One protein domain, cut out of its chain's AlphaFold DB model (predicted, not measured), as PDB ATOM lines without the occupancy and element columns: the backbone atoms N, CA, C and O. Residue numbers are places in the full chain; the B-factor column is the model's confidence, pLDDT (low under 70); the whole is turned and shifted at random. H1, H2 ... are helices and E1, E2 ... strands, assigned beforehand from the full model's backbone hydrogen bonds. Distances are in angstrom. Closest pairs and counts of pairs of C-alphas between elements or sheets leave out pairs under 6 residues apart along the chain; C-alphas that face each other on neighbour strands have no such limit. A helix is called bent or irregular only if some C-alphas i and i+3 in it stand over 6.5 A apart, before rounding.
ATOM      1  N   PRO A 157     191.056 -32.129 214.564       83.06
ATOM      2  CA  PRO A 157     192.277 -31.597 215.181       83.06
ATOM      3  C   PRO A 157     193.561 -31.919 214.404       83.06
ATOM      4  O   PRO A 157     194.459 -31.087 214.323       83.06
ATOM      5  N   VAL A 158     193.644 -33.106 213.796       85.56
ATOM      6  CA  VAL A 158     194.781 -33.502 212.949       85.56
ATOM      7  C   VAL A 158     194.731 -32.746 211.623       85.56
ATOM      8  O   VAL A 158     195.746 -32.232 211.160       85.56
ATOM      9  N   PHE A 159     193.550 -32.625 211.013       91.88
ATOM     10  CA  PHE A 159     193.367 -31.899 209.758       91.88
ATOM     11  C   PHE A 159     193.748 -30.419 209.905       91.88
ATOM     12  O   PHE A 159     194.481 -29.888 209.070       91.88
ATOM     13  N   LEU A 160     193.291 -29.776 210.984       92.25
ATOM     14  CA  LEU A 160     193.562 -28.375 211.310       92.25
ATOM     15  C   LEU A 160     195.015 -28.116 211.730       92.25
ATOM     16  O   LEU A 160     195.444 -26.969 211.688       92.25
ATOM     17  N   ALA A 161     195.781 -29.146 212.093       93.88
ATOM     18  CA  ALA A 161     197.222 -29.027 212.303       93.88
ATOM     19  C   ALA A 161     197.998 -29.204 210.984       93.88
ATOM     20  O   ALA A 161     198.849 -28.392 210.632       93.88
ATOM     21  N   VAL A 162     197.674 -30.250 210.215       95.62
ATOM     22  CA  VAL A 162     198.461 -30.656 209.040       95.62
ATOM     23  C   VAL A 162     198.217 -29.768 207.820       95.62
ATOM     24  O   VAL A 162     199.165 -29.400 207.128       95.62
ATOM     25  N   VAL A 163     196.956 -29.455 207.499       96.31
ATOM     26  CA  VAL A 163     196.623 -28.756 206.244       96.31
ATOM     27  C   VAL A 163     197.094 -27.300 206.249       96.31
ATOM     28  O   VAL A 163     197.690 -26.899 205.250       96.31
ATOM     29  N   PRO A 164     196.911 -26.510 207.326       95.69
ATOM     30  CA  PRO A 164     197.466 -25.159 207.386       95.69
ATOM     31  C   PRO A 164     198.990 -25.132 207.274       95.69
ATOM     32  O   PRO A 164     199.517 -24.329 206.511       95.69
ATOM     33  N   GLU A 165     199.693 -26.053 207.941       95.25
ATOM     34  CA  GLU A 165     201.150 -26.157 207.814       95.25
ATOM     35  C   GLU A 165     201.549 -26.489 206.370       95.25
ATOM     36  O   GLU A 165     202.389 -25.808 205.787       95.25
ATOM     37  N   ALA A 166     200.884 -27.459 205.733       96.81
ATOM     38  CA  ALA A 166     201.124 -27.761 204.324       96.81
ATOM     39  C   ALA A 166     200.866 -26.545 203.415       96.81
ATOM     40  O   ALA A 166     201.646 -26.322 202.496       96.81
ATOM     41  N   LEU A 167     199.832 -25.738 203.678       96.25
ATOM     42  CA  LEU A 167     199.551 -24.497 202.941       96.25
ATOM     43  C   LEU A 167     200.653 -23.444 203.129       96.25
ATOM     44  O   LEU A 167     201.059 -22.820 202.151       96.25
ATOM     45  N   CYS A 168     201.202 -23.285 204.337       93.31
ATOM     46  CA  CYS A 168     202.331 -22.381 204.587       93.31
ATOM     47  C   CYS A 168     203.579 -22.742 203.765       93.31
ATOM     48  O   CYS A 168     204.391 -21.868 203.456       93.31
ATOM     49  N   TRP A 169     203.735 -24.010 203.375       94.75
ATOM     50  CA  TRP A 169     204.829 -24.444 202.508       94.75
ATOM     51  C   TRP A 169     204.688 -24.010 201.046       94.75
ATOM     52  O   TRP A 169     205.704 -24.006 200.358       94.75
ATOM     53  N   LEU A 170     203.495 -23.644 200.559       94.25
ATOM     54  CA  LEU A 170     203.270 -23.292 199.146       94.25
ATOM     55  C   LEU A 170     203.757 -21.880 198.776       94.25
ATOM     56  O   LEU A 170     204.052 -21.652 197.606       94.25
ATOM     57  N   GLY A 171     203.867 -20.976 199.755       87.94
ATOM     58  CA  GLY A 171     204.297 -19.587 199.556       87.94
ATOM     59  C   GLY A 171     205.821 -19.412 199.574       87.94
ATOM     60  O   GLY A 171     206.556 -20.125 198.895       87.94
ATOM     61  N   GLU A 172     206.316 -18.491 200.406       87.25
ATOM     62  CA  GLU A 172     207.744 -18.112 200.476       87.25
ATOM     63  C   GLU A 172     208.695 -19.312 200.661       87.25
ATOM     64  O   GLU A 172     209.787 -19.348 200.092       87.25
ATOM     65  N   ARG A 173     208.269 -20.336 201.416       90.12
ATOM     66  CA  ARG A 173     209.046 -21.569 201.627       90.12
ATOM     67  C   ARG A 173     209.249 -22.347 200.322       90.12
ATOM     68  O   ARG A 173     210.352 -22.837 200.078       90.12
ATOM     69  N   ALA A 174     208.220 -22.455 199.478       92.94
ATOM     70  CA  ALA A 174     208.335 -23.107 198.178       92.94
ATOM     71  C   ALA A 174     209.310 -22.355 197.276       92.94
ATOM     72  O   ALA A 174     210.162 -22.989 196.654       92.94
ATOM     73  N   ASP A 175     209.199 -21.028 197.217       90.44
ATOM     74  CA  ASP A 175     210.048 -20.197 196.364       90.44
ATOM     75  C   ASP A 175     211.529 -20.357 196.732       90.44
ATOM     76  O   ASP A 175     212.353 -20.637 195.857       90.44
ATOM     77  N   LEU A 176     211.842 -20.323 198.031       86.94
ATOM     78  CA  LEU A 176     213.191 -20.539 198.552       86.94
ATOM     79  C   LEU A 176     213.737 -21.936 198.210       86.94
ATOM     80  O   LEU A 176     214.847 -22.080 197.699       86.94
ATOM     81  N   ILE A 177     212.947 -22.992 198.437       88.38
ATOM     82  CA  ILE A 177     213.368 -24.373 198.150       88.38
ATOM     83  C   ILE A 177     213.560 -24.590 196.643       88.38
ATOM     84  O   ILE A 177     214.498 -25.282 196.235       88.38
ATOM     85  N   VAL A 178     212.696 -24.014 195.802       89.88
ATOM     86  CA  VAL A 178     212.816 -24.079 194.337       89.88
ATOM     87  C   VAL A 178     214.081 -23.358 193.867       89.88
ATOM     88  O   VAL A 178     214.788 -23.870 192.992       89.88
ATOM     89  N   GLU A 179     214.407 -22.207 194.454       87.06
ATOM     90  CA  GLU A 179     215.650 -21.489 194.179       87.06
ATOM     91  C   GLU A 179     216.882 -22.310 194.581       87.06
ATOM     92  O   GLU A 179     217.779 -22.529 193.757       87.06
ATOM     93  N   TRP A 180     216.900 -22.862 195.795       84.69
ATOM     94  CA  TRP A 180     217.981 -23.733 196.255       84.69
ATOM     95  C   TRP A 180     218.133 -24.980 195.392       84.69
ATOM     96  O   TRP A 180     219.254 -25.359 195.047       84.69
ATOM     97  N   ALA A 181     217.026 -25.597 194.972       84.19
ATOM     98  CA  ALA A 181     217.056 -26.725 194.050       84.19
ATOM     99  C   ALA A 181     217.703 -26.314 192.724       84.19
ATOM    100  O   ALA A 181     218.619 -26.986 192.244       84.19
ATOM    101  N   ARG A 182     217.311 -25.166 192.159       83.12
ATOM    102  CA  ARG A 182     217.905 -24.633 190.926       83.12
ATOM    103  C   ARG A 182     219.413 -24.409 191.070       83.12
ATOM    104  O   ARG A 182     220.168 -24.858 190.202       83.12
ATOM    105  N   ALA A 183     219.851 -23.776 192.157       80.00
ATOM    106  CA  ALA A 183     221.261 -23.506 192.433       80.00
ATOM    107  C   ALA A 183     222.070 -24.799 192.645       80.00
ATOM    108  O   ALA A 183     223.144 -24.971 192.060       80.00
ATOM    109  N   TYR A 184     221.527 -25.754 193.406       78.00
ATOM    110  CA  TYR A 184     222.090 -27.094 193.566       78.00
ATOM    111  C   TYR A 184     222.263 -27.800 192.212       78.00
ATOM    112  O   TYR A 184     223.310 -28.395 191.948       78.00
ATOM    113  N   HIS A 185     221.272 -27.715 191.320       74.44
ATOM    114  CA  HIS A 185     221.343 -28.348 190.004       74.44
ATOM    115  C   HIS A 185     222.338 -27.699 189.051       74.44
ATOM    116  O   HIS A 185     222.981 -28.428 188.296       74.44
ATOM    117  N   ALA A 186     222.476 -26.372 189.072       75.06
ATOM    118  CA  ALA A 186     223.492 -25.680 188.280       75.06
ATOM    119  C   ALA A 186     224.895 -26.208 188.625       75.06
ATOM    120  O   ALA A 186     225.574 -26.761 187.761       75.06
ATOM    121  N   LYS A 187     225.246 -26.213 189.917       70.38
ATOM    122  CA  LYS A 187     226.551 -26.696 190.404       70.38
ATOM    123  C   LYS A 187     226.777 -28.191 190.166       70.38
ATOM    124  O   LYS A 187     227.881 -28.623 189.830       70.38
ATOM    125  N   ASN A 188     225.732 -29.003 190.324       66.75
ATOM    126  CA  ASN A 188     225.794 -30.443 190.070       66.75
ATOM    127  C   ASN A 188     226.028 -30.761 188.576       66.75
ATOM    128  O   ASN A 188     226.692 -31.744 188.263       66.75
ATOM    129  N   GLY A 189     225.518 -29.933 187.658       61.97
ATOM    130  CA  GLY A 189     225.767 -30.073 186.218       61.97
ATOM    131  C   GLY A 189     227.185 -29.677 185.786       61.97
ATOM    132  O   GLY A 189     227.720 -30.273 184.860       61.97
ATOM    133  N   GLU A 190     227.803 -28.713 186.472       54.97
ATOM    134  CA  GLU A 190     229.155 -28.207 186.171       54.97
ATOM    135  C   GLU A 190     230.282 -29.102 186.717       54.97
ATOM    136  O   GLU A 190     231.408 -29.093 186.218       54.97
ATOM    137  N   THR A 191     230.005 -29.894 187.757       52.56
ATOM    138  CA  THR A 191     231.035 -30.677 188.449       52.56
ATOM    139  C   THR A 191     231.199 -32.064 187.817       52.56
ATOM    140  O   THR A 191     230.304 -32.901 187.911       52.56
ATOM    141  N   SER A 192     232.373 -32.362 187.241       48.81
ATOM    142  CA  SER A 192     232.699 -33.715 186.755       48.81
ATOM    143  C   SER A 192     232.582 -34.754 187.882       48.81
ATOM    144  O   SER A 192     233.357 -34.754 188.846       48.81
ATOM    145  N   ARG A 193     231.606 -35.663 187.752       53.09
ATOM    146  CA  ARG A 193     231.296 -36.737 188.717       53.09
ATOM    147  C   ARG A 193     232.364 -37.840 188.789       53.09
ATOM    148  O   ARG A 193     232.251 -38.722 189.631       53.09
ATOM    149  N   MET A 194     233.408 -37.777 187.954       47.25
ATOM    150  CA  MET A 194     234.513 -38.752 187.912       47.25
ATOM    151  C   MET A 194     235.604 -38.517 188.972       47.25
ATOM    152  O   MET A 194     236.576 -39.264 189.039       47.25
ATOM    153  N   SER A 195     235.481 -37.479 189.802       53.12
ATOM    154  CA  SER A 195     236.454 -37.169 190.854       53.12
ATOM    155  C   SER A 195     236.010 -37.712 192.219       53.12
ATOM    156  O   SER A 195     234.917 -37.381 192.682       53.12
ATOM    157  N   ASN A 196     236.917 -38.384 192.938       55.94
ATOM    158  CA  ASN A 196     236.724 -38.874 194.317       55.94
ATOM    159  C   ASN A 196     236.313 -37.792 195.345       55.94
ATOM    160  O   ASN A 196     235.884 -38.126 196.443       55.94
ATOM    161  N   SER A 197     236.407 -36.497 195.011       62.59
ATOM    162  CA  SER A 197     235.989 -35.373 195.868       62.59
ATOM    163  C   SER A 197     234.644 -34.725 195.496       62.59
ATOM    164  O   SER A 197     234.304 -33.677 196.046       62.59
ATOM    165  N   TYR A 198     233.864 -35.308 194.578       68.44
ATOM    166  CA  TYR A 198     232.587 -34.743 194.106       68.44
ATOM    167  C   TYR A 198     231.598 -34.457 195.250       68.44
ATOM    168  O   TYR A 198     231.134 -33.325 195.407       68.44
ATOM    169  N   SER A 199     231.327 -35.452 196.101       69.75
ATOM    170  CA  SER A 199     230.402 -35.297 197.229       69.75
ATOM    171  C   SER A 199     230.895 -34.266 198.240       69.75
ATOM    172  O   SER A 199     230.090 -33.539 198.809       69.75
ATOM    173  N   TYR A 200     232.209 -34.159 198.446       76.62
ATOM    174  CA  TYR A 200     232.791 -33.161 199.343       76.62
ATOM    175  C   TYR A 200     232.563 -31.732 198.832       76.62
ATOM    176  O   TYR A 200     232.076 -30.888 199.581       76.62
ATOM    177  N   ARG A 201     232.845 -31.462 197.548       74.88
ATOM    178  CA  ARG A 201     232.659 -30.125 196.951       74.88
ATOM    179  C   ARG A 201     231.202 -29.679 196.996       74.88
ATOM    180  O   ARG A 201     230.923 -28.561 197.409       74.88
ATOM    181  N   LEU A 202     230.285 -30.574 196.631       76.69
ATOM    182  CA  LEU A 202     228.858 -30.268 196.613       76.69
ATOM    183  C   LEU A 202     228.298 -30.054 198.027       76.69
ATOM    184  O   LEU A 202     227.507 -29.139 198.222       76.69
ATOM    185  N   ASN A 203     228.744 -30.835 199.021       79.69
ATOM    186  CA  ASN A 203     228.387 -30.574 200.419       79.69
ATOM    187  C   ASN A 203     228.938 -29.225 200.901       79.69
ATOM    188  O   ASN A 203     228.195 -28.456 201.492       79.69
ATOM    189  N   ARG A 204     230.201 -28.892 200.607       80.44
ATOM    190  CA  ARG A 204     230.789 -27.596 200.985       80.44
ATOM    191  C   ARG A 204     230.017 -26.414 200.392       80.44
ATOM    192  O   ARG A 204     229.781 -25.421 201.072       80.44
ATOM    193  N   ASP A 205     229.623 -26.520 199.129       77.75
ATOM    194  CA  ASP A 205     228.914 -25.452 198.428       77.75
ATOM    195  C   ASP A 205     227.471 -25.269 198.920       77.75
ATOM    196  O   ASP A 205     226.979 -24.140 198.927       77.75
ATOM    197  N   LEU A 206     226.805 -26.361 199.315       79.00
ATOM    198  CA  LEU A 206     225.498 -26.329 199.978       79.00
ATOM    199  C   LEU A 206     225.604 -25.771 201.400       79.00
ATOM    200  O   LEU A 206     224.784 -24.951 201.789       79.00
ATOM    201  N   ASN A 207     226.647 -26.144 202.142       80.88
ATOM    202  CA  ASN A 207     226.888 -25.620 203.482       80.88
ATOM    203  C   ASN A 207     227.042 -24.091 203.472       80.88
ATOM    204  O   ASN A 207     226.415 -23.406 204.274       80.88
ATOM    205  N   ARG A 208     227.796 -23.548 202.501       77.94
ATOM    206  CA  ARG A 208     227.922 -22.095 202.314       77.94
ATOM    207  C   ARG A 208     226.580 -21.437 201.983       77.94
ATOM    208  O   ARG A 208     226.238 -20.423 202.576       77.94
ATOM    209  N   MET A 209     225.807 -22.044 201.080       75.62
ATOM    210  CA  MET A 209     224.466 -21.562 200.722       75.62
ATOM    211  C   MET A 209     223.546 -21.491 201.950       75.62
ATOM    212  O   MET A 209     222.829 -20.517 202.133       75.62
ATOM    213  N   TRP A 210     223.597 -22.486 202.834       74.62
ATOM    214  CA  TRP A 210     222.758 -22.500 204.034       74.62
ATOM    215  C   TRP A 210     223.240 -21.617 205.167       74.62
ATOM    216  O   TRP A 210     222.435 -21.267 206.023       74.62
ATOM    217  N   SER A 211     224.527 -21.276 205.207       70.31
ATOM    218  CA  SER A 211     225.027 -20.309 206.185       70.31
ATOM    219  C   SER A 211     224.549 -18.881 205.908       70.31
ATOM    220  O   SER A 211     224.528 -18.077 206.834       70.31
ATOM    221  N   GLU A 212     224.156 -18.580 204.667       68.94
ATOM    222  CA  GLU A 212     223.732 -17.243 204.233       68.94
ATOM    223  C   GLU A 212     222.212 -17.035 204.415       68.94
ATOM    224  O   GLU A 212     221.816 -15.988 204.917       68.94
ATOM    225  N   ASP A 213     221.380 -18.057 204.147       66.25
ATOM    226  CA  ASP A 213     219.904 -17.947 204.129       66.25
ATOM    227  C   ASP A 213     219.183 -19.018 204.980       66.25
ATOM    228  O   ASP A 213     218.188 -19.621 204.570       66.25
ATOM    229  N   ARG A 214     219.689 -19.335 206.178       66.19
ATOM    230  CA  ARG A 214     219.112 -20.418 206.996       66.19
ATOM    231  C   ARG A 214     217.669 -20.111 207.418       66.19
ATOM    232  O   ARG A 214     217.422 -19.126 208.108       66.19
ATOM    233  N   ASN A 215     216.740 -21.020 207.115       69.69
ATOM    234  CA  ASN A 215     215.366 -20.967 207.616       69.69
ATOM    235  C   ASN A 215     215.077 -22.164 208.548       69.69
ATOM    236  O   ASN A 215     214.856 -23.275 208.059       69.69
ATOM    237  N   PRO A 216     215.054 -21.959 209.881       69.00
ATOM    238  CA  PRO A 216     214.817 -23.028 210.852       69.00
ATOM    239  C   PRO A 216     213.466 -23.735 210.693       69.00
ATOM    240  O   PRO A 216     213.353 -24.892 211.075       69.00
ATOM    241  N   ALA A 217     212.458 -23.072 210.114       67.69
ATOM    242  CA  ALA A 217     211.111 -23.626 209.968       67.69
ATOM    243  C   ALA A 217     211.012 -24.745 208.916       67.69
ATOM    244  O   ALA A 217     209.995 -25.427 208.844       67.69
ATOM    245  N   ILE A 218     212.042 -24.922 208.083       69.69
ATOM    246  CA  ILE A 218     212.071 -25.941 207.026       69.69
ATOM    247  C   ILE A 218     213.333 -26.803 207.059       69.69
ATOM    248  O   ILE A 218     213.426 -27.737 206.275       69.69
ATOM    249  N   ASP A 219     214.313 -26.509 207.920       70.31
ATOM    250  CA  ASP A 219     215.636 -27.142 207.890       70.31
ATOM    251  C   ASP A 219     215.612 -28.578 208.456       70.31
ATOM    252  O   ASP A 219     215.525 -28.758 209.675       70.31
ATOM    253  N   PRO A 220     215.751 -29.630 207.622       64.94
ATOM    254  CA  PRO A 220     215.700 -31.002 208.089       64.94
ATOM    255  C   PRO A 220     217.101 -31.429 208.536       64.94
ATOM    256  O   PRO A 220     217.741 -32.257 207.886       64.94
ATOM    257  N   LEU A 221     217.607 -30.846 209.627       60.53
ATOM    258  CA  LEU A 221     218.946 -31.140 210.164       60.53
ATOM    259  C   LEU A 221     219.155 -32.639 210.418       60.53
ATOM    260  O   LEU A 221     220.263 -33.162 210.269       60.53
ATOM    261  N   LEU A 222     218.066 -33.328 210.750       60.50
ATOM    262  CA  LEU A 222     218.079 -34.678 211.277       60.50
ATOM    263  C   LEU A 222     217.251 -35.613 210.383       60.50
ATOM    264  O   LEU A 222     216.185 -35.299 209.838       60.50
ATOM    265  N   GLY A 223     217.809 -36.793 210.166       64.50
ATOM    266  CA  GLY A 223     217.171 -37.934 209.539       64.50
ATOM    267  C   GLY A 223     216.966 -39.039 210.559       64.50
ATOM    268  O   GLY A 223     217.448 -38.961 211.681       64.50
ATOM    269  N   TRP A 224     216.277 -40.092 210.138       64.31
ATOM    270  CA  TRP A 224     215.989 -41.240 210.989       64.31
ATOM    271  C   TRP A 224     216.403 -42.517 210.261       64.31
ATOM    272  O   TRP A 224     216.120 -42.673 209.065       64.31
ATOM    273  N   THR A 225     217.096 -43.418 210.951       65.75
ATOM    274  CA  THR A 225     217.411 -44.758 210.446       65.75
ATOM    275  C   THR A 225     216.152 -45.632 210.428       65.75
ATOM    276  O   THR A 225     215.109 -45.278 210.977       65.75
ATOM    277  N   LYS A 226     216.229 -46.816 209.800       55.12
ATOM    278  CA  LYS A 226     215.125 -47.795 209.848       55.12
ATOM    279  C   LYS A 226     214.840 -48.302 211.268       55.12
ATOM    280  O   LYS A 226     213.721 -48.730 211.520       55.12
ATOM    281  N   SER A 227     215.832 -48.255 212.158       56.25
ATOM    282  CA  SER A 227     215.713 -48.572 213.586       56.25
ATOM    283  C   SER A 227     215.146 -47.412 214.415       56.25
ATOM    284  O   SER A 227     214.913 -47.596 215.603       56.25
ATOM    285  N   GLY A 228     214.895 -46.242 213.810       61.03
ATOM    286  CA  GLY A 228     214.385 -45.062 214.513       61.03
ATOM    287  C   GLY A 228     215.462 -44.245 215.228       61.03
ATOM    288  O   GLY A 228     215.129 -43.404 216.050       61.03
ATOM    289  N   GLU A 229     216.739 -44.469 214.919       69.62
ATOM    290  CA  GLU A 229     217.842 -43.681 215.476       69.62
ATOM    291  C   GLU A 229     218.037 -42.398 214.674       69.62
ATOM    292  O   GLU A 229     217.920 -42.380 213.444       69.62
ATOM    293  N   GLU A 230     218.361 -41.325 215.379       75.44
ATOM    294  CA  GLU A 230     218.625 -40.024 214.791       75.44
ATOM    295  C   GLU A 230     219.972 -40.011 214.047       75.44
ATOM    296  O   GLU A 230     220.974 -40.560 214.507       75.44
ATOM    297  N   LEU A 231     219.996 -39.401 212.863       79.12
ATOM    298  CA  LEU A 231     221.179 -39.313 212.013       79.12
ATOM    299  C   LEU A 231     221.329 -37.902 211.454       79.12
ATOM    300  O   LEU A 231     220.460 -37.441 210.710       79.12
ATOM    301  N   GLU A 232     222.474 -37.267 211.694       80.00
ATOM    302  CA  GLU A 232     222.825 -36.022 211.009       80.00
ATOM    303  C   GLU A 232     222.914 -36.243 209.497       80.00
ATOM    304  O   GLU A 232     223.636 -37.107 208.977       80.00
ATOM    305  N   LEU A 233     222.141 -35.455 208.758       79.19
ATOM    306  CA  LEU A 233     222.098 -35.562 207.313       79.19
ATOM    307  C   LEU A 233     223.200 -34.702 206.693       79.19
ATOM    308  O   LEU A 233     223.244 -33.495 206.888       79.19
ATOM    309  N   SER A 234     224.029 -35.307 205.836       80.75
ATOM    310  CA  SER A 234     224.919 -34.541 204.953       80.75
ATOM    311  C   SER A 234     224.120 -33.537 204.120       80.75
ATOM    312  O   SER A 234     223.001 -33.854 203.703       80.75
ATOM    313  N   GLU A 235     224.732 -32.429 203.733       82.00
ATOM    314  CA  GLU A 235     224.071 -31.359 202.989       82.00
ATOM    315  C   GLU A 235     223.373 -31.840 201.693       82.00
ATOM    316  O   GLU A 235     222.226 -31.522 201.391       82.00
ATOM    317  N   ILE A 236     223.975 -32.753 200.938       80.44
ATOM    318  CA  ILE A 236     223.303 -33.315 199.751       80.44
ATOM    319  C   ILE A 236     222.007 -34.060 200.132       80.44
ATOM    320  O   ILE A 236     221.007 -33.985 199.419       80.44
ATOM    321  N   ARG A 237     222.013 -34.800 201.247       80.44
ATOM    322  CA  ARG A 237     220.837 -35.540 201.740       80.44
ATOM    323  C   ARG A 237     219.771 -34.593 202.289       80.44
ATOM    324  O   ARG A 237     218.597 -34.831 202.022       80.44
ATOM    325  N   ARG A 238     220.171 -33.521 202.974       83.88
ATOM    326  CA  ARG A 238     219.295 -32.433 203.446       83.88
ATOM    327  C   ARG A 238     218.591 -31.721 202.282       83.88
ATOM    328  O   ARG A 238     217.370 -31.631 202.286       83.88
ATOM    329  N   MET A 239     219.306 -31.360 201.210       83.44
ATOM    330  CA  MET A 239     218.686 -30.777 200.004       83.44
ATOM    331  C   MET A 239     217.669 -31.729 199.351       83.44
ATOM    332  O   MET A 239     216.570 -31.333 198.969       83.44
ATOM    333  N   ARG A 240     218.019 -33.018 199.233       82.25
ATOM    334  CA  ARG A 240     217.100 -34.043 198.706       82.25
ATOM    335  C   ARG A 240     215.846 -34.166 199.562       82.25
ATOM    336  O   ARG A 240     214.753 -34.317 199.027       82.25
ATOM    337  N   ARG A 241     216.025 -34.124 200.880       85.25
ATOM    338  CA  ARG A 241     214.950 -34.192 201.864       85.25
ATOM    339  C   ARG A 241     213.987 -33.014 201.701       85.25
ATOM    340  O   ARG A 241     212.817 -33.273 201.472       85.25
ATOM    341  N   LEU A 242     214.495 -31.783 201.620       87.75
ATOM    342  CA  LEU A 242     213.696 -30.577 201.361       87.75
ATOM    343  C   LEU A 242     212.819 -30.679 200.104       87.75
ATOM    344  O   LEU A 242     211.635 -30.357 200.139       87.75
ATOM    345  N   ILE A 243     213.373 -31.179 198.994       88.50
ATOM    346  CA  ILE A 243     212.612 -31.390 197.748       88.50
ATOM    347  C   ILE A 243     211.474 -32.399 197.968       88.50
ATOM    348  O   ILE A 243     210.371 -32.230 197.443       88.50
ATOM    349  N   HIS A 244     211.725 -33.463 198.737       88.88
ATOM    350  CA  HIS A 244     210.706 -34.454 199.073       88.88
ATOM    351  C   HIS A 244     209.646 -33.917 200.033       88.88
ATOM    352  O   HIS A 244     208.477 -34.267 199.863       88.88
ATOM    353  N   ASP A 245     210.027 -33.078 200.989       91.88
ATOM    354  CA  ASP A 245     209.119 -32.496 201.974       91.88
ATOM    355  C   ASP A 245     208.203 -31.455 201.311       91.88
ATOM    356  O   ASP A 245     206.985 -31.561 201.444       91.88
ATOM    357  N   LEU A 246     208.743 -30.582 200.446       94.88
ATOM    358  CA  LEU A 246     207.938 -29.655 199.637       94.88
ATOM    359  C   LEU A 246     206.967 -30.399 198.715       94.88
ATOM    360  O   LEU A 246     205.778 -30.087 198.663       94.88
ATOM    361  N   ARG A 247     207.444 -31.446 198.026       94.94
ATOM    362  CA  ARG A 247     206.570 -32.324 197.235       94.94
ATOM    363  C   ARG A 247     205.449 -32.904 198.105       94.94
ATOM    364  O   ARG A 247     204.311 -32.982 197.652       94.94
ATOM    365  N   SER A 248     205.766 -33.328 199.327       95.44
ATOM    366  CA  SER A 248     204.795 -33.931 200.241       95.44
ATOM    367  C   SER A 248     203.735 -32.918 200.669       95.44
ATOM    368  O   SER A 248     202.554 -33.237 200.535       95.44
ATOM    369  N   ALA A 249     204.126 -31.691 201.030       97.31
ATOM    370  CA  ALA A 249     203.209 -30.586 201.319       97.31
ATOM    371  C   ALA A 249     202.240 -30.317 200.154       97.31
ATOM    372  O   ALA A 249     201.023 -30.333 200.341       97.31
ATOM    373  N   CYS A 250     202.752 -30.195 198.922       98.12
ATOM    374  CA  CYS A 250     201.906 -30.012 197.740       98.12
ATOM    375  C   CYS A 250     200.925 -31.178 197.542       98.12
ATOM    376  O   CYS A 250     199.755 -30.961 197.232       98.12
ATOM    377  N   THR A 251     201.364 -32.428 197.742       96.75
ATOM    378  CA  THR A 251     200.457 -33.584 197.615       96.75
ATOM    379  C   THR A 251     199.420 -33.671 198.732       96.75
ATOM    380  O   THR A 251     198.312 -34.131 198.461       96.75
ATOM    381  N   ILE A 252     199.736 -33.205 199.948       97.38
ATOM    382  CA  ILE A 252     198.762 -33.078 201.040       97.38
ATOM    383  C   ILE A 252     197.670 -32.102 200.617       97.38
ATOM    384  O   ILE A 252     196.506 -32.488 200.639       97.38
ATOM    385  N   VAL A 253     198.035 -30.901 200.151       98.12
ATOM    386  CA  VAL A 253     197.072 -29.887 199.680       98.12
ATOM    387  C   VAL A 253     196.191 -30.436 198.556       98.12
ATOM    388  O   VAL A 253     194.969 -30.328 198.614       98.12
ATOM    389  N   LEU A 254     196.781 -31.100 197.557       96.81
ATOM    390  CA  LEU A 254     196.016 -31.693 196.456       96.81
ATOM    391  C   LEU A 254     195.016 -32.748 196.934       96.81
ATOM    392  O   LEU A 254     193.864 -32.752 196.505       96.81
ATOM    393  N   GLN A 255     195.426 -33.657 197.817       91.75
ATOM    394  CA  GLN A 255     194.538 -34.721 198.279       91.75
ATOM    395  C   GLN A 255     193.501 -34.232 199.295       91.75
ATOM    396  O   GLN A 255     192.366 -34.704 199.246       91.75
ATOM    397  N   SER A 256     193.857 -33.307 200.190       93.81
ATOM    398  CA  SER A 256     192.961 -32.794 201.232       93.81
ATOM    399  C   SER A 256     191.902 -31.846 200.673       93.81
ATOM    400  O   SER A 256     190.764 -31.876 201.135       93.81
ATOM    401  N   MET A 257     192.241 -31.055 199.648       94.81
ATOM    402  CA  MET A 257     191.347 -30.033 199.089       94.81
ATOM    403  C   MET A 257     190.636 -30.451 197.802       94.81
ATOM    404  O   MET A 257     189.652 -29.819 197.437       94.81
ATOM    405  N   LEU A 258     191.098 -31.499 197.108       90.50
ATOM    406  CA  LEU A 258     190.404 -32.048 195.931       90.50
ATOM    407  C   LEU A 258     189.858 -33.457 196.169       90.50
ATOM    408  O   LEU A 258     189.170 -34.002 195.309       90.50
ATOM    409  N   GLY A 259     190.204 -34.101 197.286       79.75
ATOM    410  CA  GLY A 259     189.835 -35.488 197.550       79.75
ATOM    411  C   GLY A 259     190.381 -36.479 196.513       79.75
ATOM    412  O   GLY A 259     189.842 -37.579 196.371       79.75
ATOM    413  N   MET A 260     191.423 -36.120 195.757       81.56
ATOM    414  CA  MET A 260     192.021 -36.988 194.739       81.56
ATOM    415  C   MET A 260     192.705 -38.203 195.371       81.56
ATOM    416  O   MET A 260     193.280 -38.143 196.464       81.56
ATOM    417  N   ARG A 261     192.673 -39.340 194.671       71.75
ATOM    418  CA  ARG A 261     193.463 -40.510 195.074       71.75
ATOM    419  C   ARG A 261     194.936 -40.240 194.826       71.75
ATOM    420  O   ARG A 261     195.306 -39.607 193.843       71.75
ATOM    421  N   ILE A 262     195.786 -40.832 195.651       75.06
ATOM    422  CA  ILE A 262     197.238 -40.703 195.514       75.06
ATOM    423  C   ILE A 262     197.749 -41.152 194.135       75.06
ATOM    424  O   ILE A 262     198.657 -40.540 193.584       75.06
ATOM    425  N   SER A 263     197.121 -42.168 193.533       70.94
ATOM    426  CA  SER A 263     197.430 -42.626 192.174       70.94
ATOM    427  C   SER A 263     196.971 -41.645 191.090       70.94
ATOM    428  O   SER A 263     197.589 -41.573 190.035       70.94
ATOM    429  N   GLU A 264     195.883 -40.908 191.335       77.50
ATOM    430  CA  GLU A 264     195.382 -39.859 190.433       77.50
ATOM    431  C   GLU A 264     196.329 -38.649 190.481       77.50
ATOM    432  O   GLU A 264     196.719 -38.146 189.432       77.50
ATOM    433  N   VAL A 265     196.782 -38.261 191.680       87.31
ATOM    434  CA  VAL A 265     197.802 -37.215 191.887       87.31
ATOM    435  C   VAL A 265     199.139 -37.599 191.246       87.31
ATOM    436  O   VAL A 265     199.732 -36.799 190.527       87.31
ATOM    437  N   ALA A 266     199.601 -38.837 191.447       83.56
ATOM    438  CA  ALA A 266     200.838 -39.341 190.847       83.56
ATOM    439  C   ALA A 266     200.804 -39.354 189.307       83.56
ATOM    440  O   ALA A 266     201.852 -39.263 188.674       83.56
ATOM    441  N   GLY A 267     199.613 -39.476 188.711       83.56
ATOM    442  CA  GLY A 267     199.414 -39.544 187.262       83.56
ATOM    443  C   GLY A 267     199.209 -38.197 186.561       83.56
ATOM    444  O   GLY A 267     198.984 -38.194 185.347       83.56
ATOM    445  N   LEU A 268     199.243 -37.073 187.287       92.62
ATOM    446  CA  LEU A 268     199.086 -35.736 186.708       92.62
ATOM    447  C   LEU A 268     200.217 -35.414 185.726       92.62
ATOM    448  O   LEU A 268     201.374 -35.783 185.935       92.62
ATOM    449  N   LYS A 269     199.883 -34.699 184.649       93.12
ATOM    450  CA  LYS A 269     200.820 -34.328 183.582       93.12
ATOM    451  C   LYS A 269     201.113 -32.833 183.603       93.12
ATOM    452  O   LYS A 269     200.193 -32.026 183.634       93.12
ATOM    453  N   ALA A 270     202.390 -32.470 183.574       93.25
ATOM    454  CA  ALA A 270     202.809 -31.082 183.400       93.25
ATOM    455  C   ALA A 270     202.874 -30.688 181.920       93.25
ATOM    456  O   ALA A 270     202.517 -29.566 181.587       93.25
ATOM    457  N   ILE A 333     200.117 -27.334 192.270       98.06
ATOM    458  CA  ILE A 333     200.512 -27.820 190.938       98.06
ATOM    459  C   ILE A 333     201.617 -26.943 190.353       98.06
ATOM    460  O   ILE A 333     202.594 -27.474 189.829       98.06
ATOM    461  N   LEU A 334     201.503 -25.621 190.466       96.56
ATOM    462  CA  LEU A 334     202.515 -24.688 189.969       96.56
ATOM    463  C   LEU A 334     203.842 -24.816 190.716       96.56
ATOM    464  O   LEU A 334     204.903 -24.753 190.100       96.56
ATOM    465  N   VAL A 335     203.809 -25.036 192.029       97.25
ATOM    466  CA  VAL A 335     205.011 -25.322 192.820       97.25
ATOM    467  C   VAL A 335     205.671 -26.616 192.341       97.25
ATOM    468  O   VAL A 335     206.869 -26.616 192.065       97.25
ATOM    469  N   LEU A 336     204.908 -27.701 192.172       95.94
ATOM    470  CA  LEU A 336     205.422 -28.979 191.662       95.94
ATOM    471  C   LEU A 336     205.964 -28.860 190.234       95.94
ATOM    472  O   LEU A 336     206.982 -29.472 189.897       95.94
ATOM    473  N   GLU A 337     205.310 -28.059 189.394       94.94
ATOM    474  CA  GLU A 337     205.801 -27.738 188.063       94.94
ATOM    475  C   GLU A 337     207.172 -27.052 188.187       94.94
ATOM    476  O   GLU A 337     208.176 -27.629 187.764       94.94
ATOM    477  N   ARG A 338     207.272 -25.910 188.871       93.75
ATOM    478  CA  ARG A 338     208.539 -25.171 189.013       93.75
ATOM    479  C   ARG A 338     209.653 -26.022 189.625       93.75
ATOM    480  O   ARG A 338     210.786 -25.977 189.144       93.75
ATOM    481  N   LEU A 339     209.323 -26.823 190.638       91.69
ATOM    482  CA  LEU A 339     210.260 -27.702 191.333       91.69
ATOM    483  C   LEU A 339     210.880 -28.726 190.381       91.69
ATOM    484  O   LEU A 339     212.093 -28.908 190.392       91.69
ATOM    485  N   PHE A 340     210.071 -29.375 189.537       89.19
ATOM    486  CA  PHE A 340     210.523 -30.491 188.701       89.19
ATOM    487  C   PHE A 340     210.867 -30.126 187.242       89.19
ATOM    488  O   PHE A 340     211.360 -30.985 186.503       89.19
ATOM    489  N   ARG A 341     210.663 -28.867 186.823       87.94
ATOM    490  CA  ARG A 341     210.789 -28.401 185.426       87.94
ATOM    491  C   ARG A 341     212.092 -28.809 184.748       87.94
ATOM    492  O   ARG A 341     212.068 -29.476 183.718       87.94
ATOM    493  N   ARG A 342     213.234 -28.493 185.365       82.06
ATOM    494  CA  ARG A 342     214.563 -28.746 184.779       82.06
ATOM    495  C   ARG A 342     214.762 -30.207 184.376       82.06
ATOM    496  O   ARG A 342     215.389 -30.499 183.362       82.06
ATOM    497  N   TRP A 343     214.270 -31.140 185.185       79.75
ATOM    498  CA  TRP A 343     214.426 -32.557 184.888       79.75
ATOM    499  C   TRP A 343     213.454 -33.060 183.831       79.75
ATOM    500  O   TRP A 343     213.811 -33.973 183.084       79.75
ATOM    501  N   ARG A 344     212.253 -32.474 183.757       84.31
ATOM    502  CA  ARG A 344     211.329 -32.742 182.654       84.31
ATOM    503  C   ARG A 344     211.930 -32.313 181.329       84.31
ATOM    504  O   ARG A 344     211.971 -33.133 180.419       84.31
ATOM    505  N   GLU A 345     212.479 -31.104 181.260       83.31
ATOM    506  CA  GLU A 345     213.140 -30.575 180.062       83.31
ATOM    507  C   GLU A 345     214.351 -31.430 179.666       83.31
ATOM    508  O   GLU A 345     214.448 -31.885 178.528       83.31
ATOM    509  N   ALA A 346     215.239 -31.739 180.619       75.81
ATOM    510  CA  ALA A 346     216.469 -32.489 180.351       75.81
ATOM    511  C   ALA A 346     216.240 -33.937 179.879       75.81
ATOM    512  O   ALA A 346     217.141 -34.531 179.289       75.81
ATOM    513  N   ARG A 347     215.078 -34.535 180.174       73.50
ATOM    514  CA  ARG A 347     214.775 -35.947 179.864       73.50
ATOM    515  C   ARG A 347     213.485 -36.138 179.057       73.50
ATOM    516  O   ARG A 347     213.026 -37.272 178.927       73.50
ATOM    517  N   SER A 348     212.903 -35.049 178.549       80.94
ATOM    518  CA  SER A 348     211.627 -35.021 177.815       80.94
ATOM    519  C   SER A 348     210.500 -35.797 178.520       80.94
ATOM    520  O   SER A 348     209.815 -36.623 177.916       80.94
ATOM    521  N   LEU A 349     210.332 -35.568 179.827       84.25
ATOM    522  CA  LEU A 349     209.299 -36.218 180.647       84.25
ATOM    523  C   LEU A 349     208.034 -35.363 180.711       84.25
ATOM    524  O   LEU A 349     208.117 -34.140 180.725       84.25
ATOM    525  N   SER A 350     206.873 -36.008 180.844       89.12
ATOM    526  CA  SER A 350     205.575 -35.316 180.921       89.12
ATOM    527  C   SER A 350     204.920 -35.315 182.302       89.12
ATOM    528  O   SER A 350     203.971 -34.565 182.518       89.12
ATOM    529  N   ASP A 351     205.374 -36.155 183.234       89.81
ATOM    530  CA  ASP A 351     204.767 -36.296 184.564       89.81
ATOM    531  C   ASP A 351     204.981 -35.047 185.431       89.81
ATOM    532  O   ASP A 351     206.091 -34.527 185.525       89.81
ATOM    533  N   LEU A 352     203.927 -34.570 186.100       93.31
ATOM    534  CA  LEU A 352     204.008 -33.424 187.012       93.31
ATOM    535  C   LEU A 352     204.937 -33.722 188.193       93.31
ATOM    536  O   LEU A 352     205.766 -32.890 188.560       93.31
ATOM    537  N   ILE A 353     204.803 -34.923 188.759       91.50
ATOM    538  CA  ILE A 353     205.559 -35.377 189.922       91.50
ATOM    539  C   ILE A 353     206.481 -36.507 189.503       91.50
ATOM    540  O   ILE A 353     206.060 -37.490 188.892       91.50
ATOM    541  N   LEU A 354     207.744 -36.394 189.888       84.19
ATOM    542  CA  LEU A 354     208.761 -37.326 189.453       84.19
ATOM    543  C   LEU A 354     209.352 -38.142 190.627       84.19
ATOM    544  O   LEU A 354     209.417 -37.668 191.766       84.19
ATOM    545  N   SER A 355     209.760 -39.396 190.372       74.19
ATOM    546  CA  SER A 355     210.338 -40.290 191.398       74.19
ATOM    547  C   SER A 355     211.756 -39.878 191.807       74.19
ATOM    548  O   SER A 355     212.541 -39.397 191.000       74.19
ATOM    549  N   SER A 356     212.143 -40.165 193.050       60.56
ATOM    550  CA  SER A 356     213.509 -39.965 193.547       60.56
ATOM    551  C   SER A 356     214.558 -40.674 192.673       60.56
ATOM    552  O   SER A 356     215.554 -40.076 192.269       60.56
ATOM    553  N   ARG A 357     214.327 -41.936 192.292       54.31
ATOM    554  CA  ARG A 357     215.320 -42.763 191.571       54.31
ATOM    555  C   ARG A 357     215.732 -42.196 190.210       54.31
ATOM    556  O   ARG A 357     216.814 -42.495 189.717       54.31
ATOM    557  N   ALA A 358     214.884 -41.360 189.631       48.72
ATOM    558  CA  ALA A 358     215.015 -40.829 188.289       48.72
ATOM    559  C   ALA A 358     215.986 -39.642 188.132       48.72
ATOM    560  O   ALA A 358     216.420 -39.367 187.010       48.72
ATOM    561  N   PHE A 359     216.330 -38.947 189.223       52.22
ATOM    562  CA  PHE A 359     217.056 -37.662 189.166       52.22
ATOM    563  C   PHE A 359     218.332 -37.610 189.996       52.22
ATOM    564  O   PHE A 359     219.087 -36.637 189.920       52.22
ATOM    565  N   TRP A 360     218.583 -38.646 190.797       55.47
ATOM    566  CA  TRP A 360     219.771 -38.731 191.643       55.47
ATOM    567  C   TRP A 360     220.938 -39.481 190.981       55.47
ATOM    568  O   TRP A 360     222.060 -39.387 191.482       55.47
ATOM    569  N   HIS A 361     220.688 -40.160 189.855       48.47
ATOM    570  CA  HIS A 361     221.692 -40.790 188.991       48.47
ATOM    571  C   HIS A 361     221.808 -40.047 187.646       48.47
ATOM    572  O   HIS A 361     220.972 -39.207 187.322       48.47
ATOM    573  N   ASP A 362     222.903 -40.298 186.925       49.66
ATOM    574  CA  ASP A 362     223.310 -39.666 185.662       49.66
ATOM    575  C   ASP A 362     222.141 -39.329 184.702       49.66
ATOM    576  O   ASP A 362     221.361 -40.226 184.378       49.66
ATOM    577  N   PRO A 363     222.008 -38.075 184.211       45.38
ATOM    578  CA  PRO A 363     221.137 -37.754 183.076       45.38
ATOM    579  C   PRO A 363     221.356 -38.667 181.858       45.38
ATOM    580  O   PRO A 363     220.405 -38.910 181.118       45.38
ATOM    581  N   ALA A 364     222.576 -39.197 181.688       42.81
ATOM    582  CA  ALA A 364     222.963 -40.144 180.645       42.81
ATOM    583  C   ALA A 364     222.747 -41.630 181.008       42.81
ATOM    584  O   ALA A 364     222.983 -42.496 180.169       42.81
ATOM    585  N   ALA A 365     222.264 -41.964 182.215       48.66
ATOM    586  CA  ALA A 365     221.874 -43.339 182.531       48.66
ATOM    587  C   ALA A 365     220.616 -43.724 181.734       48.66
ATOM    588  O   ALA A 365     219.552 -43.120 181.904       48.66
ATOM    589  N   GLU A 366     220.732 -44.761 180.897       42.78
ATOM    590  CA  GLU A 366     219.702 -45.249 179.959       42.78
ATOM    591  C   GLU A 366     218.361 -45.630 180.613       42.78
ATOM    592  O   GLU A 366     217.336 -45.733 179.935       42.78
ATOM    593  N   SER A 367     218.316 -45.807 181.937       48.25
ATOM    594  CA  SER A 367     217.069 -46.084 182.646       48.25
ATOM    595  C   SER A 367     216.168 -44.845 182.651       48.25
ATOM    596  O   SER A 367     216.443 -43.859 183.351       48.25
ATOM    597  N   ARG A 368     215.068 -44.901 181.889       45.72
ATOM    598  CA  ARG A 368     213.992 -43.903 181.946       45.72
ATOM    599  C   ARG A 368     213.491 -43.753 183.388       45.72
ATOM    600  O   ARG A 368     213.216 -44.758 184.042       45.72
ATOM    601  N   PRO A 369     213.305 -42.518 183.871       49.19
ATOM    602  CA  PRO A 369     212.476 -42.237 185.028       49.19
ATOM    603  C   PRO A 369     211.124 -42.928 184.905       49.19
ATOM    604  O   PRO A 369     210.366 -42.638 183.982       49.19
ATOM    605  N   ALA A 370     210.814 -43.835 185.826       55.44
ATOM    606  CA  ALA A 370     209.429 -44.209 186.056       55.44
ATOM    607  C   ALA A 370     208.722 -43.022 186.734       55.44
ATOM    608  O   ALA A 370     209.339 -42.312 187.539       55.44
ATOM    609  N   GLY A 371     207.441 -42.807 186.419       62.19
ATOM    610  CA  GLY A 371     206.586 -41.895 187.184       62.19
ATOM    611  C   GLY A 371     206.655 -42.208 188.684       62.19
ATOM    612  O   GLY A 371     207.031 -43.315 189.084       62.19
ATOM    613  N   VAL A 372     206.352 -41.222 189.530       75.19
ATOM    614  CA  VAL A 372     206.420 -41.410 190.986       75.19
ATOM    615  C   VAL A 372     205.517 -42.563 191.438       75.19
ATOM    616  O   VAL A 372     204.380 -42.695 190.983       75.19
ATOM    617  N   LEU A 373     206.022 -43.414 192.334       72.12
ATOM    618  CA  LEU A 373     205.215 -44.479 192.919       72.12
ATOM    619  C   LEU A 373     204.291 -43.892 193.986       72.12
ATOM    620  O   LEU A 373     204.670 -42.983 194.720       72.12
ATOM    621  N   SER A 374     203.078 -44.433 194.106       74.44
ATOM    622  CA  SER A 374     202.138 -43.992 195.144       74.44
ATOM    623  C   SER A 374     202.702 -44.180 196.556       74.44
ATOM    624  O   SER A 374     202.511 -43.309 197.400       74.44
ATOM    625  N   ASP A 375     203.461 -45.250 196.803       66.69
ATOM    626  CA  ASP A 375     204.114 -45.467 198.099       66.69
ATOM    627  C   ASP A 375     205.147 -44.384 198.436       66.69
ATOM    628  O   ASP A 375     205.160 -43.899 199.566       66.69
ATOM    629  N   ASP A 376     205.920 -43.904 197.451       73.62
ATOM    630  CA  ASP A 376     206.893 -42.818 197.654       73.62
ATOM    631  C   ASP A 376     206.215 -41.516 198.116       73.62
ATOM    632  O   ASP A 376     206.826 -40.701 198.814       73.62
ATOM    633  N   LEU A 377     204.982 -41.272 197.664       81.50
ATOM    634  CA  LEU A 377     204.187 -40.114 198.070       81.50
ATOM    635  C   LEU A 377     203.601 -40.321 199.469       81.50
ATOM    636  O   LEU A 377     203.691 -39.422 200.298       81.50
ATOM    637  N   ARG A 378     203.068 -41.515 199.755       79.38
ATOM    638  CA  ARG A 378     202.502 -41.871 201.065       79.38
ATOM    639  C   ARG A 378     203.539 -41.735 202.176       79.38
ATOM    640  O   ARG A 378     203.285 -41.056 203.166       79.38
ATOM    641  N   GLU A 379     204.718 -42.325 201.991       79.19
ATOM    642  CA  GLU A 379     205.824 -42.213 202.948       79.19
ATOM    643  C   GLU A 379     206.301 -40.766 203.122       79.19
ATOM    644  O   GLU A 379     206.766 -40.387 204.197       79.19
ATOM    645  N   GLY A 380     206.201 -39.950 202.069       84.88
ATOM    646  CA  GLY A 380     206.498 -38.522 202.123       84.88
ATOM    647  C   GLY A 380     205.531 -37.756 203.028       84.88
ATOM    648  O   GLY A 380     205.975 -36.999 203.882       84.88
ATOM    649  N   GLN A 381     204.223 -37.995 202.903       90.44
ATOM    650  CA  GLN A 381     203.214 -37.308 203.721       90.44
ATOM    651  C   GLN A 381     203.291 -37.687 205.202       90.44
ATOM    652  O   GLN A 381     203.226 -36.812 206.058       90.44
ATOM    653  N   VAL A 382     203.476 -38.978 205.511       85.50
ATOM    654  CA  VAL A 382     203.652 -39.448 206.899       85.50
ATOM    655  C   VAL A 382     204.875 -38.794 207.539       85.50
ATOM    656  O   VAL A 382     204.830 -38.342 208.679       85.50
ATOM    657  N   ARG A 383     205.969 -38.710 206.781       86.50
ATOM    658  CA  ARG A 383     207.204 -38.057 207.208       86.50
ATOM    659  C   ARG A 383     207.014 -36.558 207.430       86.50
ATOM    660  O   ARG A 383     207.413 -36.067 208.474       86.50
ATOM    661  N   PHE A 384     206.378 -35.869 206.486       90.88
ATOM    662  CA  PHE A 384     206.078 -34.444 206.598       90.88
ATOM    663  C   PHE A 384     205.292 -34.138 207.878       90.88
ATOM    664  O   PHE A 384     205.669 -33.249 208.633       90.88
ATOM    665  N   MET A 385     204.247 -34.924 208.155       88.56
ATOM    666  CA  MET A 385     203.455 -34.783 209.375       88.56
ATOM    667  C   MET A 385     204.307 -34.971 210.634       88.56
ATOM    668  O   MET A 385     204.215 -34.169 211.548       88.56
ATOM    669  N   ARG A 386     205.168 -35.992 210.667       86.31
ATOM    670  CA  ARG A 386     206.048 -36.240 211.815       86.31
ATOM    671  C   ARG A 386     207.040 -35.099 212.063       86.31
ATOM    672  O   ARG A 386     207.340 -34.810 213.213       86.31
ATOM    673  N   ASP A 387     207.603 -34.522 211.004       85.06
ATOM    674  CA  ASP A 387     208.739 -33.604 211.138       85.06
ATOM    675  C   ASP A 387     208.328 -32.133 211.282       85.06
ATOM    676  O   ASP A 387     209.086 -31.357 211.858       85.06
ATOM    677  N   PHE A 388     207.166 -31.742 210.747       88.50
ATOM    678  CA  PHE A 388     206.769 -30.330 210.653       88.50
ATOM    679  C   PHE A 388     205.435 -30.006 211.318       88.50
ATOM    680  O   PHE A 388     205.079 -28.834 211.397       88.50
ATOM    681  N   VAL A 389     204.679 -31.007 211.780       89.44
ATOM    682  CA  VAL A 389     203.349 -30.782 212.351       89.44
ATOM    683  C   VAL A 389     203.322 -31.190 213.817       89.44
ATOM    684  O   VAL A 389     203.459 -32.365 214.152       89.44
TER     685      VAL A 389
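AT A GLANCE: This is residues 157 to 270 and 333 to 389 of the 624 residues of the protein "Tyr recombinase domain-containing protein" of Bosea thiooxidans (UniProt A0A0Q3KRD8). The long helix H4 runs through the core, and six other helices pack around it, mostly crossed. The small strand hairpin E1-E2 lies off one side. The printed part has 171 residues, in order H1 H2 H3 E1 E2 H4 H5 H6 H7, mostly helix, with E1 and E2 antiparallel. It is compact, with a radius of gyration of the C-alphas of 16.0 A and spans of 49 by 35 by 34 A.

IN THESE COORDINATES: E1 is residues 222 to 224 and E2 230 to 232. H4, residues 235 to 258, is 34.4 A long from C-alpha 235 at (224.071, -31.359, 202.989). H1 is residues 157 to 168, H2 172 to 190 (27.7 A), H3 198 to 212 (22.1 A), H5 262 to 266, and H6 333 to 347, irregular, with C-alphas 339 and 342 7.9 A apart. H7, residues 374 to 388, spans 21.2 A, ending at C-alpha 388 (206.769, -30.330, 210.653).

HOW THE PARTS SIT: H4 is the hub. It touches H7 about perpendicular at 78 degrees, closest C-alphas Ser 248 and Gln 381, 5.1 A. It touches H1 by residues 249 to 256 alone, closest C-alphas Ala 249 and Ala 166, 4.6 A. H2 and H6 touch, a shallow tilt of 9 degrees, the same way, closest C-alphas Val 178 and Leu 339, 5.4 A. In the hairpin E1-E2, N 223 and O 231 are 2.8 A apart, within hydrogen-bond range. Every O i to N i+4 pair is within range in H2, H3, H4, H5 and H7, but 6 of 8 in H1 and 9 of 11 in H6.

THE WHOLE: The C-alphas of Pro 157 and Met 194 are farthest apart, 50.8 A. Residues 271 to 332 are not printed; C-alphas 270 and 333 are 8.5 A apart. The link H6 to H7 is long. Confidence is under 70 at residues 188 to 199, 212 to 218, 220 to 229, 356 to 371 and 375.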